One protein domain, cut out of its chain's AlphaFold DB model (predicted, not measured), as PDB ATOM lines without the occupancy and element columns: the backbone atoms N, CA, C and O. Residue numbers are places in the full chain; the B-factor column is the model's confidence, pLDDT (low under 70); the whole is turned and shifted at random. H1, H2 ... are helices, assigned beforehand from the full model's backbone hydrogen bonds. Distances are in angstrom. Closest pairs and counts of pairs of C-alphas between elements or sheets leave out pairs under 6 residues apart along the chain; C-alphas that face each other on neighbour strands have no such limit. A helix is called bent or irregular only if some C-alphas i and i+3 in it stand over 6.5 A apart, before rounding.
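AT A GLANCE: This is residues 109 to 165 of the 181 residues of an uncharacterized protein of Zymoseptoria brevis (UniProt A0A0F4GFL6). Two helices, H1 and H3, cross near their middles as an X, with short H2 packed on H3; the long loop between H1 and H2 reaches far out, and its residues 135 to 140 stick out. The printed part has 57 residues, with three named helices in the order H1, H2, H3, and is all helix. It is only just compact, close to loose, with a radius of gyration of the C-alphas of 12.3 A, and elongated, spanning 40 by 21 by 16 A.

IN THESE COORDINATES: Find C-alpha 113 at (-5.086, 14.093, -23.219); from there H1 runs 18.3 A to residue 125. H2 is residues 145 to 148. H3, residues 151 to 164, runs 20.3 A to C-alpha 164 at (-17.452, 11.440, -10.417); it is irregular, but only just: C-alphas 156 and 159 are 6.7 A apart.

HOW THE PARTS SIT: Look at Tyr 120 and Thr 157, the closest C-alphas of H1 and H3, 6.4 A apart: the helices touch, H3 with residues 156 to 161 alone, at a steep tilt of 57 degrees, the same way. H2 touches H3, there with residues 153 to 158 alone; the closest C-alphas, of Leu 147 and Arg 154, are 4.7 A apart. H1 and H2 are close but not clearly touching, the C-alphas of Tyr 120 and Leu 146 being 8.0 A apart. Every O i to N i+4 pair is within hydrogen-bond range in H1, 8 of 10 in H3; H2 is too short for such a pair.

THE WHOLE: The C-alphas of Asp 110 and Gly 137, the two farthest apart, are 39.9 A apart. The printed part has no cut; the link from H1 to H2 is long, and pLDDT is under 70 at residues 127 to 143.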
ATOM      1  N   MET A 109       2.121  17.753 -19.223       87.94
ATOM      2  CA  MET A 109       1.452  18.367 -20.378       87.94
ATOM      3  C   MET A 109       1.927  17.831 -21.734       87.94
ATOM      4  O   MET A 109       1.223  18.033 -22.720       87.94
ATOM      5  N   ASP A 110       3.060  17.128 -21.786       90.56
ATOM      6  CA  ASP A 110       3.561  16.506 -23.019       90.56
ATOM      7  C   ASP A 110       2.855  15.165 -23.298       90.56
ATOM      8  O   ASP A 110       2.963  14.612 -24.392       90.56
ATOM      9  N   LEU A 111       2.103  14.633 -22.325       91.19
ATOM     10  CA  LEU A 111       1.264  13.459 -22.530       91.19
ATOM     11  C   LEU A 111       0.056  13.766 -23.416       91.19
ATOM     12  O   LEU A 111      -0.508  14.849 -23.297       91.19
ATOM     13  N   PRO A 112      -0.444  12.791 -24.192       93.75
ATOM     14  CA  PRO A 112      -1.767  12.859 -24.799       93.75
ATOM     15  C   PRO A 112      -2.881  13.097 -23.759       93.75
ATOM     16  O   PRO A 112      -2.773  12.601 -22.627       93.75
ATOM     17  N   PRO A 113      -3.964  13.812 -24.120       90.94
ATOM     18  CA  PRO A 113      -5.086  14.093 -23.219       90.94
ATOM     19  C   PRO A 113      -5.667  12.846 -22.539       90.94
ATOM     20  O   PRO A 113      -6.035  12.894 -21.368       90.94
ATOM     21  N   GLU A 114      -5.703  11.710 -23.231       92.62
ATOM     22  CA  GLU A 114      -6.243  10.446 -22.724       92.62
ATOM     23  C   GLU A 114      -5.422   9.920 -21.543       92.62
ATOM     24  O   GLU A 114      -5.978   9.449 -20.550       92.62
ATOM     25  N   LEU A 115      -4.093  10.027 -21.632       93.75
ATOM     26  CA  LEU A 115      -3.197   9.617 -20.555       93.75
ATOM     27  C   LEU A 115      -3.245  10.609 -19.393       93.75
ATOM     28  O   LEU A 115      -3.265  10.176 -18.242       93.75
ATOM     29  N   ARG A 116      -3.346  11.918 -19.670       93.88
ATOM     30  CA  ARG A 116      -3.543  12.929 -18.617       93.88
ATOM     31  C   ARG A 116      -4.826  12.673 -17.831       93.88
ATOM     32  O   ARG A 116      -4.785  12.647 -16.606       93.88
ATOM     33  N   ASN A 117      -5.928  12.379 -18.519       91.44
ATOM     34  CA  ASN A 117      -7.209  12.069 -17.885       91.44
ATOM     35  C   ASN A 117      -7.125  10.851 -16.958       91.44
ATOM     36  O   ASN A 117      -7.674  10.897 -15.861       91.44
ATOM     37  N   ARG A 118      -6.390   9.801 -17.347       90.75
ATOM     38  CA  ARG A 118      -6.149   8.636 -16.476       90.75
ATOM     39  C   ARG A 118      -5.338   8.994 -15.233       90.75
ATOM     40  O   ARG A 118      -5.654   8.516 -14.150       90.75
ATOM     41  N   VAL A 119      -4.319   9.846 -15.373       91.38
ATOM     42  CA  VAL A 119      -3.539  10.346 -14.227       91.38
ATOM     43  C   VAL A 119      -4.427  11.164 -13.289       91.38
ATOM     44  O   VAL A 119      -4.357  10.981 -12.076       91.38
ATOM     45  N   TYR A 120      -5.288  12.032 -13.829       91.00
ATOM     46  CA  TYR A 120      -6.235  12.797 -13.019       91.00
ATOM     47  C   TYR A 120      -7.223  11.883 -12.294       91.00
ATOM     48  O   TYR A 120      -7.424  12.071 -11.105       91.00
ATOM     49  N   GLN A 121      -7.797  10.886 -12.974       88.62
ATOM     50  CA  GLN A 121      -8.706   9.912 -12.360       88.62
ATOM     51  C   GLN A 121      -8.036   9.165 -11.207       88.62
ATOM     52  O   GLN A 121      -8.550   9.209 -10.099       88.62
ATOM     53  N   ALA A 122      -6.842   8.606 -11.423       87.69
ATOM     54  CA  ALA A 122      -6.101   7.929 -10.360       87.69
ATOM     55  C   ALA A 122      -5.830   8.854  -9.157       87.69
ATOM     56  O   ALA A 122      -5.987   8.449  -8.011       87.69
ATOM     57  N   ALA A 123      -5.485  10.122  -9.404       85.44
ATOM     58  CA  ALA A 123      -5.279  11.103  -8.339       85.44
ATOM     59  C   ALA A 123      -6.575  11.494  -7.601       85.44
ATOM     60  O   ALA A 123      -6.513  11.894  -6.438       85.44
ATOM     61  N   LEU A 124      -7.729  11.426  -8.273       83.12
ATOM     62  CA  LEU A 124      -9.042  11.629  -7.661       83.12
ATOM     63  C   LEU A 124      -9.466  10.409  -6.834       83.12
ATOM     64  O   LEU A 124     -10.009  10.601  -5.755       83.12
ATOM     65  N   ASP A 125      -9.177   9.194  -7.303       81.81
ATOM     66  CA  ASP A 125      -9.496   7.941  -6.605       81.81
ATOM     67  C   ASP A 125      -8.641   7.756  -5.334       81.81
ATOM     68  O   ASP A 125      -9.129   7.274  -4.313       81.81
ATOM     69  N   ASP A 126      -7.373   8.185  -5.373       76.12
ATOM     70  CA  ASP A 126      -6.468   8.188  -4.213       76.12
ATOM     71  C   ASP A 126      -6.819   9.279  -3.180       76.12
ATOM     72  O   ASP A 126      -6.425   9.194  -2.008       76.12
ATOM     73  N   ALA A 127      -7.524  10.338  -3.594       69.12
ATOM     74  CA  ALA A 127      -7.998  11.362  -2.677       69.12
ATOM     75  C   ALA A 127      -9.139  10.767  -1.845       69.12
ATOM     76  O   ALA A 127     -10.190  10.442  -2.385       69.12
ATOM     77  N   SER A 128      -8.905  10.606  -0.535       59.25
ATOM     78  CA  SER A 128      -9.833   9.958   0.403       59.25
ATOM     79  C   SER A 128     -11.312  10.246   0.081       59.25
ATOM     80  O   SER A 128     -11.679  11.423  -0.037       59.25
ATOM     81  N   PRO A 129     -12.174   9.210   0.011       54.66
ATOM     82  CA  PRO A 129     -13.608   9.370  -0.247       54.66
ATOM     83  C   PRO A 129     -14.317  10.220   0.821       54.66
ATOM     84  O   PRO A 129     -15.427  10.697   0.591       54.66
ATOM     85  N   ASP A 130     -13.660  10.468   1.955       51.34
ATOM     86  CA  ASP A 130     -14.180  11.247   3.078       51.34
ATOM     87  C   ASP A 130     -13.942  12.756   2.934       51.34
ATOM     88  O   ASP A 130     -14.045  13.502   3.910       51.34
ATOM     89  N   GLN A 131     -13.604  13.256   1.738       54.22
ATOM     90  CA  GLN A 131     -13.595  14.698   1.491       54.22
ATOM     91  C   GLN A 131     -15.040  15.210   1.377       54.22
ATOM     92  O   GLN A 131     -15.529  15.581   0.312       54.22
ATOM     93  N   GLU A 132     -15.728  15.199   2.516       55.19
ATOM     94  CA  GLU A 132     -17.089  15.673   2.709       55.19
ATOM     95  C   GLU A 132     -17.129  17.181   2.450       55.19
ATOM     96  O   GLU A 132     -16.658  18.010   3.232       55.19
ATOM     97  N   VAL A 133     -17.659  17.561   1.290       54.06
ATOM     98  CA  VAL A 133     -17.894  18.965   0.964       54.06
ATOM     99  C   VAL A 133     -19.222  19.381   1.596       54.06
ATOM    100  O   VAL A 133     -20.266  19.317   0.952       54.06
ATOM    101  N   CYS A 134     -19.195  19.820   2.857       50.59
ATOM    102  CA  CYS A 134     -20.364  20.433   3.492       50.59
ATOM    103  C   CYS A 134     -20.666  21.791   2.845       50.59
ATOM    104  O   CYS A 134     -19.915  22.752   2.992       50.59
ATOM    105  N   ILE A 135     -21.793  21.875   2.136       55.59
ATOM    106  CA  ILE A 135     -22.259  23.099   1.461       55.59
ATOM    107  C   ILE A 135     -22.802  24.127   2.477       55.59
ATOM    108  O   ILE A 135     -22.848  25.321   2.195       55.59
ATOM    109  N   THR A 136     -23.198  23.672   3.666       53.81
ATOM    110  CA  THR A 136     -24.005  24.437   4.632       53.81
ATOM    111  C   THR A 136     -23.250  24.873   5.895       53.81
ATOM    112  O   THR A 136     -23.789  25.639   6.690       53.81
ATOM    113  N   GLY A 137     -22.003  24.428   6.090       48.88
ATOM    114  CA  GLY A 137     -21.167  24.805   7.235       48.88
ATOM    115  C   GLY A 137     -20.201  25.950   6.913       48.88
ATOM    116  O   GLY A 137     -19.741  26.080   5.784       48.88
ATOM    117  N   SER A 138     -19.798  26.749   7.911       50.03
ATOM    118  CA  SER A 138     -18.767  27.798   7.737       50.03
ATOM    119  C   SER A 138     -17.358  27.240   7.453       50.03
ATOM    120  O   SER A 138     -16.385  28.000   7.393       50.03
ATOM    121  N   GLN A 139     -17.218  25.918   7.331       51.00
ATOM    122  CA  GLN A 139     -15.968  25.281   6.957       51.00
ATOM    123  C   GLN A 139     -15.768  25.430   5.452       51.00
ATOM    124  O   GLN A 139     -16.554  24.944   4.645       51.00
ATOM    125  N   ARG A 140     -14.698  26.135   5.073       50.72
ATOM    126  CA  ARG A 140     -14.296  26.287   3.673       50.72
ATOM    127  C   ARG A 140     -14.137  24.899   3.064       50.72
ATOM    128  O   ARG A 140     -13.262  24.145   3.488       50.72
ATOM    129  N   SER A 141     -14.953  24.596   2.061       55.75
ATOM    130  CA  SER A 141     -14.795  23.401   1.247       55.75
ATOM    131  C   SER A 141     -13.355  23.337   0.743       55.75
ATOM    132  O   SER A 141     -12.866  24.220   0.028       55.75
ATOM    133  N   LYS A 142     -12.621  22.320   1.197       64.00
ATOM    134  CA  LYS A 142     -11.225  22.128   0.822       64.00
ATOM    135  C   LYS A 142     -11.224  21.698  -0.640       64.00
ATOM    136  O   LYS A 142     -11.462  20.537  -0.952       64.00
ATOM    137  N   THR A 143     -11.043  22.657  -1.541       65.69
ATOM    138  CA  THR A 143     -10.927  22.388  -2.976       65.69
ATOM    139  C   THR A 143      -9.746  21.454  -3.198       65.69
ATOM    140  O   THR A 143      -8.692  21.638  -2.584       65.69
ATOM    141  N   LEU A 144      -9.922  20.445  -4.054       72.94
ATOM    142  CA  LEU A 144      -8.861  19.486  -4.325       72.94
ATOM    143  C   LEU A 144      -7.589  20.199  -4.808       72.94
ATOM    144  O   LEU A 144      -7.690  21.064  -5.688       72.94
ATOM    145  N   PRO A 145      -6.400  19.811  -4.308       78.12
ATOM    146  CA  PRO A 145      -5.130  20.395  -4.732       78.12
ATOM    147  C   PRO A 145      -4.951  20.395  -6.253       78.12
ATOM    148  O   PRO A 145      -4.446  21.363  -6.815       78.12
ATOM    149  N   LEU A 146      -5.455  19.360  -6.937       82.19
ATOM    150  CA  LEU A 146      -5.364  19.216  -8.390       82.19
ATOM    151  C   LEU A 146      -6.064  20.360  -9.152       82.19
ATOM    152  O   LEU A 146      -5.555  20.840 -10.163       82.19
ATOM    153  N   LEU A 147      -7.173  20.893  -8.622       83.62
ATOM    154  CA  LEU A 147      -7.873  22.049  -9.203       83.62
ATOM    155  C   LEU A 147      -7.128  23.372  -8.970       83.62
ATOM    156  O   LEU A 147      -7.472  24.396  -9.570       83.62
ATOM    157  N   GLN A 148      -6.121  23.389  -8.100       84.94
ATOM    158  CA  GLN A 148      -5.378  24.592  -7.727       84.94
ATOM    159  C   GLN A 148      -4.028  24.724  -8.451       84.94
ATOM    160  O   GLN A 148      -3.446  25.802  -8.404       84.94
ATOM    161  N   VAL A 149      -3.569  23.694  -9.174       84.44
ATOM    162  CA  VAL A 149      -2.220  23.651  -9.775       84.44
ATOM    163  C   VAL A 149      -2.039  24.656 -10.920       84.44
ATOM    164  O   VAL A 149      -1.153  25.504 -10.871       84.44
ATOM    165  N   SER A 150      -2.850  24.568 -11.979       89.19
ATOM    166  CA  SER A 150      -2.728  25.432 -13.163       89.19
ATOM    167  C   SER A 150      -4.069  25.616 -13.876       89.19
ATOM    168  O   SER A 150      -5.006  24.843 -13.673       89.19
ATOM    169  N   ARG A 151      -4.179  26.645 -14.732       89.81
ATOM    170  CA  ARG A 151      -5.408  26.906 -15.507       89.81
ATOM    171  C   ARG A 151      -5.753  25.753 -16.459       89.81
ATOM    172  O   ARG A 151      -6.925  25.409 -16.560       89.81
ATOM    173  N   GLY A 152      -4.750  25.152 -17.105       90.00
ATOM    174  CA  GLY A 152      -4.935  24.024 -18.025       90.00
ATOM    175  C   GLY A 152      -5.398  22.760 -17.304       90.00
ATOM    176  O   GLY A 152      -6.453  22.223 -17.629       90.00
ATOM    177  N   ILE A 153      -4.686  22.363 -16.243       90.12
ATOM    178  CA  ILE A 153      -5.050  21.190 -15.429       90.12
ATOM    179  C   ILE A 153      -6.451  21.368 -14.837       90.12
ATOM    180  O   ILE A 153      -7.256  20.441 -14.859       90.12
ATOM    181  N   ARG A 154      -6.787  22.574 -14.362       90.06
ATOM    182  CA  ARG A 154      -8.128  22.884 -13.852       90.06
ATOM    183  C   ARG A 154      -9.208  22.688 -14.914       90.06
ATOM    184  O   ARG A 154     -10.254  22.142 -14.582       90.06
ATOM    185  N   ALA A 155      -8.990  23.152 -16.142       90.62
ATOM    186  CA  ALA A 155      -9.973  23.020 -17.215       90.62
ATOM    187  C   ALA A 155     -10.248  21.546 -17.558       90.62
ATOM    188  O   ALA A 155     -11.406  21.178 -17.729       90.62
ATOM    189  N   GLU A 156      -9.206  20.710 -17.575       90.94
ATOM    190  CA  GLU A 156      -9.307  19.272 -17.872       90.94
ATOM    191  C   GLU A 156      -9.885  18.463 -16.698       90.94
ATOM    192  O   GLU A 156     -10.744  17.606 -16.881       90.94
ATOM    193  N   THR A 157      -9.457  18.763 -15.469       90.44
ATOM    194  CA  THR A 157      -9.818  17.985 -14.272       90.44
ATOM    195  C   THR A 157     -11.217  18.318 -13.761       90.44
ATOM    196  O   THR A 157     -11.902  17.460 -13.210       90.44
ATOM    197  N   ARG A 158     -11.668  19.569 -13.914       89.00
ATOM    198  CA  ARG A 158     -12.965  20.030 -13.397       89.00
ATOM    199  C   ARG A 158     -14.153  19.152 -13.826       89.00
ATOM    200  O   ARG A 158     -14.909  18.777 -12.931       89.00
ATOM    201  N   PRO A 159     -14.356  18.827 -15.118       88.81
ATOM    202  CA  PRO A 159     -15.468  17.965 -15.520       88.81
ATOM    203  C   PRO A 159     -15.355  16.548 -14.945       88.81
ATOM    204  O   PRO A 159     -16.379  15.972 -14.598       88.81
ATOM    205  N   LEU A 160     -14.138  16.015 -14.782       87.56
ATOM    206  CA  LEU A 160     -13.922  14.709 -14.154       87.56
ATOM    207  C   LEU A 160     -14.344  14.746 -12.684       87.56
ATOM    208  O   LEU A 160     -15.186  13.962 -12.274       87.56
ATOM    209  N   TYR A 161     -13.845  15.724 -11.925       85.06
ATOM    210  CA  TYR A 161     -14.149  15.860 -10.501       85.06
ATOM    211  C   TYR A 161     -15.647  16.018 -10.221       85.06
ATOM    212  O   TYR A 161     -16.211  15.272  -9.431       85.06
ATOM    213  N   PHE A 162     -16.319  16.972 -10.873       84.12
ATOM    214  CA  PHE A 162     -17.751  17.186 -10.633       84.12
ATOM    215  C   PHE A 162     -18.637  16.093 -11.250       84.12
ATOM    216  O   PHE A 162     -19.799  15.990 -10.869       84.12
ATOM    217  N   GLY A 163     -18.109  15.305 -12.190       82.94
ATOM    218  CA  GLY A 163     -18.813  14.174 -12.789       82.94
ATOM    219  C   GLY A 163     -18.737  12.888 -11.963       82.94
ATOM    220  O   GLY A 163     -19.666  12.089 -12.031       82.94
ATOM    221  N   THR A 164     -17.663  12.676 -11.195       79.25
ATOM    222  CA  THR A 164     -17.452  11.440 -10.417       79.25
ATOM    223  C   THR A 164     -17.653  11.604  -8.912       79.25
ATOM    224  O   THR A 164     -17.945  10.621  -8.231       79.25
ATOM    225  N   MET A 165     -17.521  12.817  -8.367       76.06
ATOM    226  CA  MET A 165     -17.615  13.041  -6.923       76.06
ATOM    227  C   MET A 165     -19.070  13.043  -6.437       76.06
ATOM    228  O   MET A 165     -19.945  13.668  -7.037       76.06
TER     229      MET A 165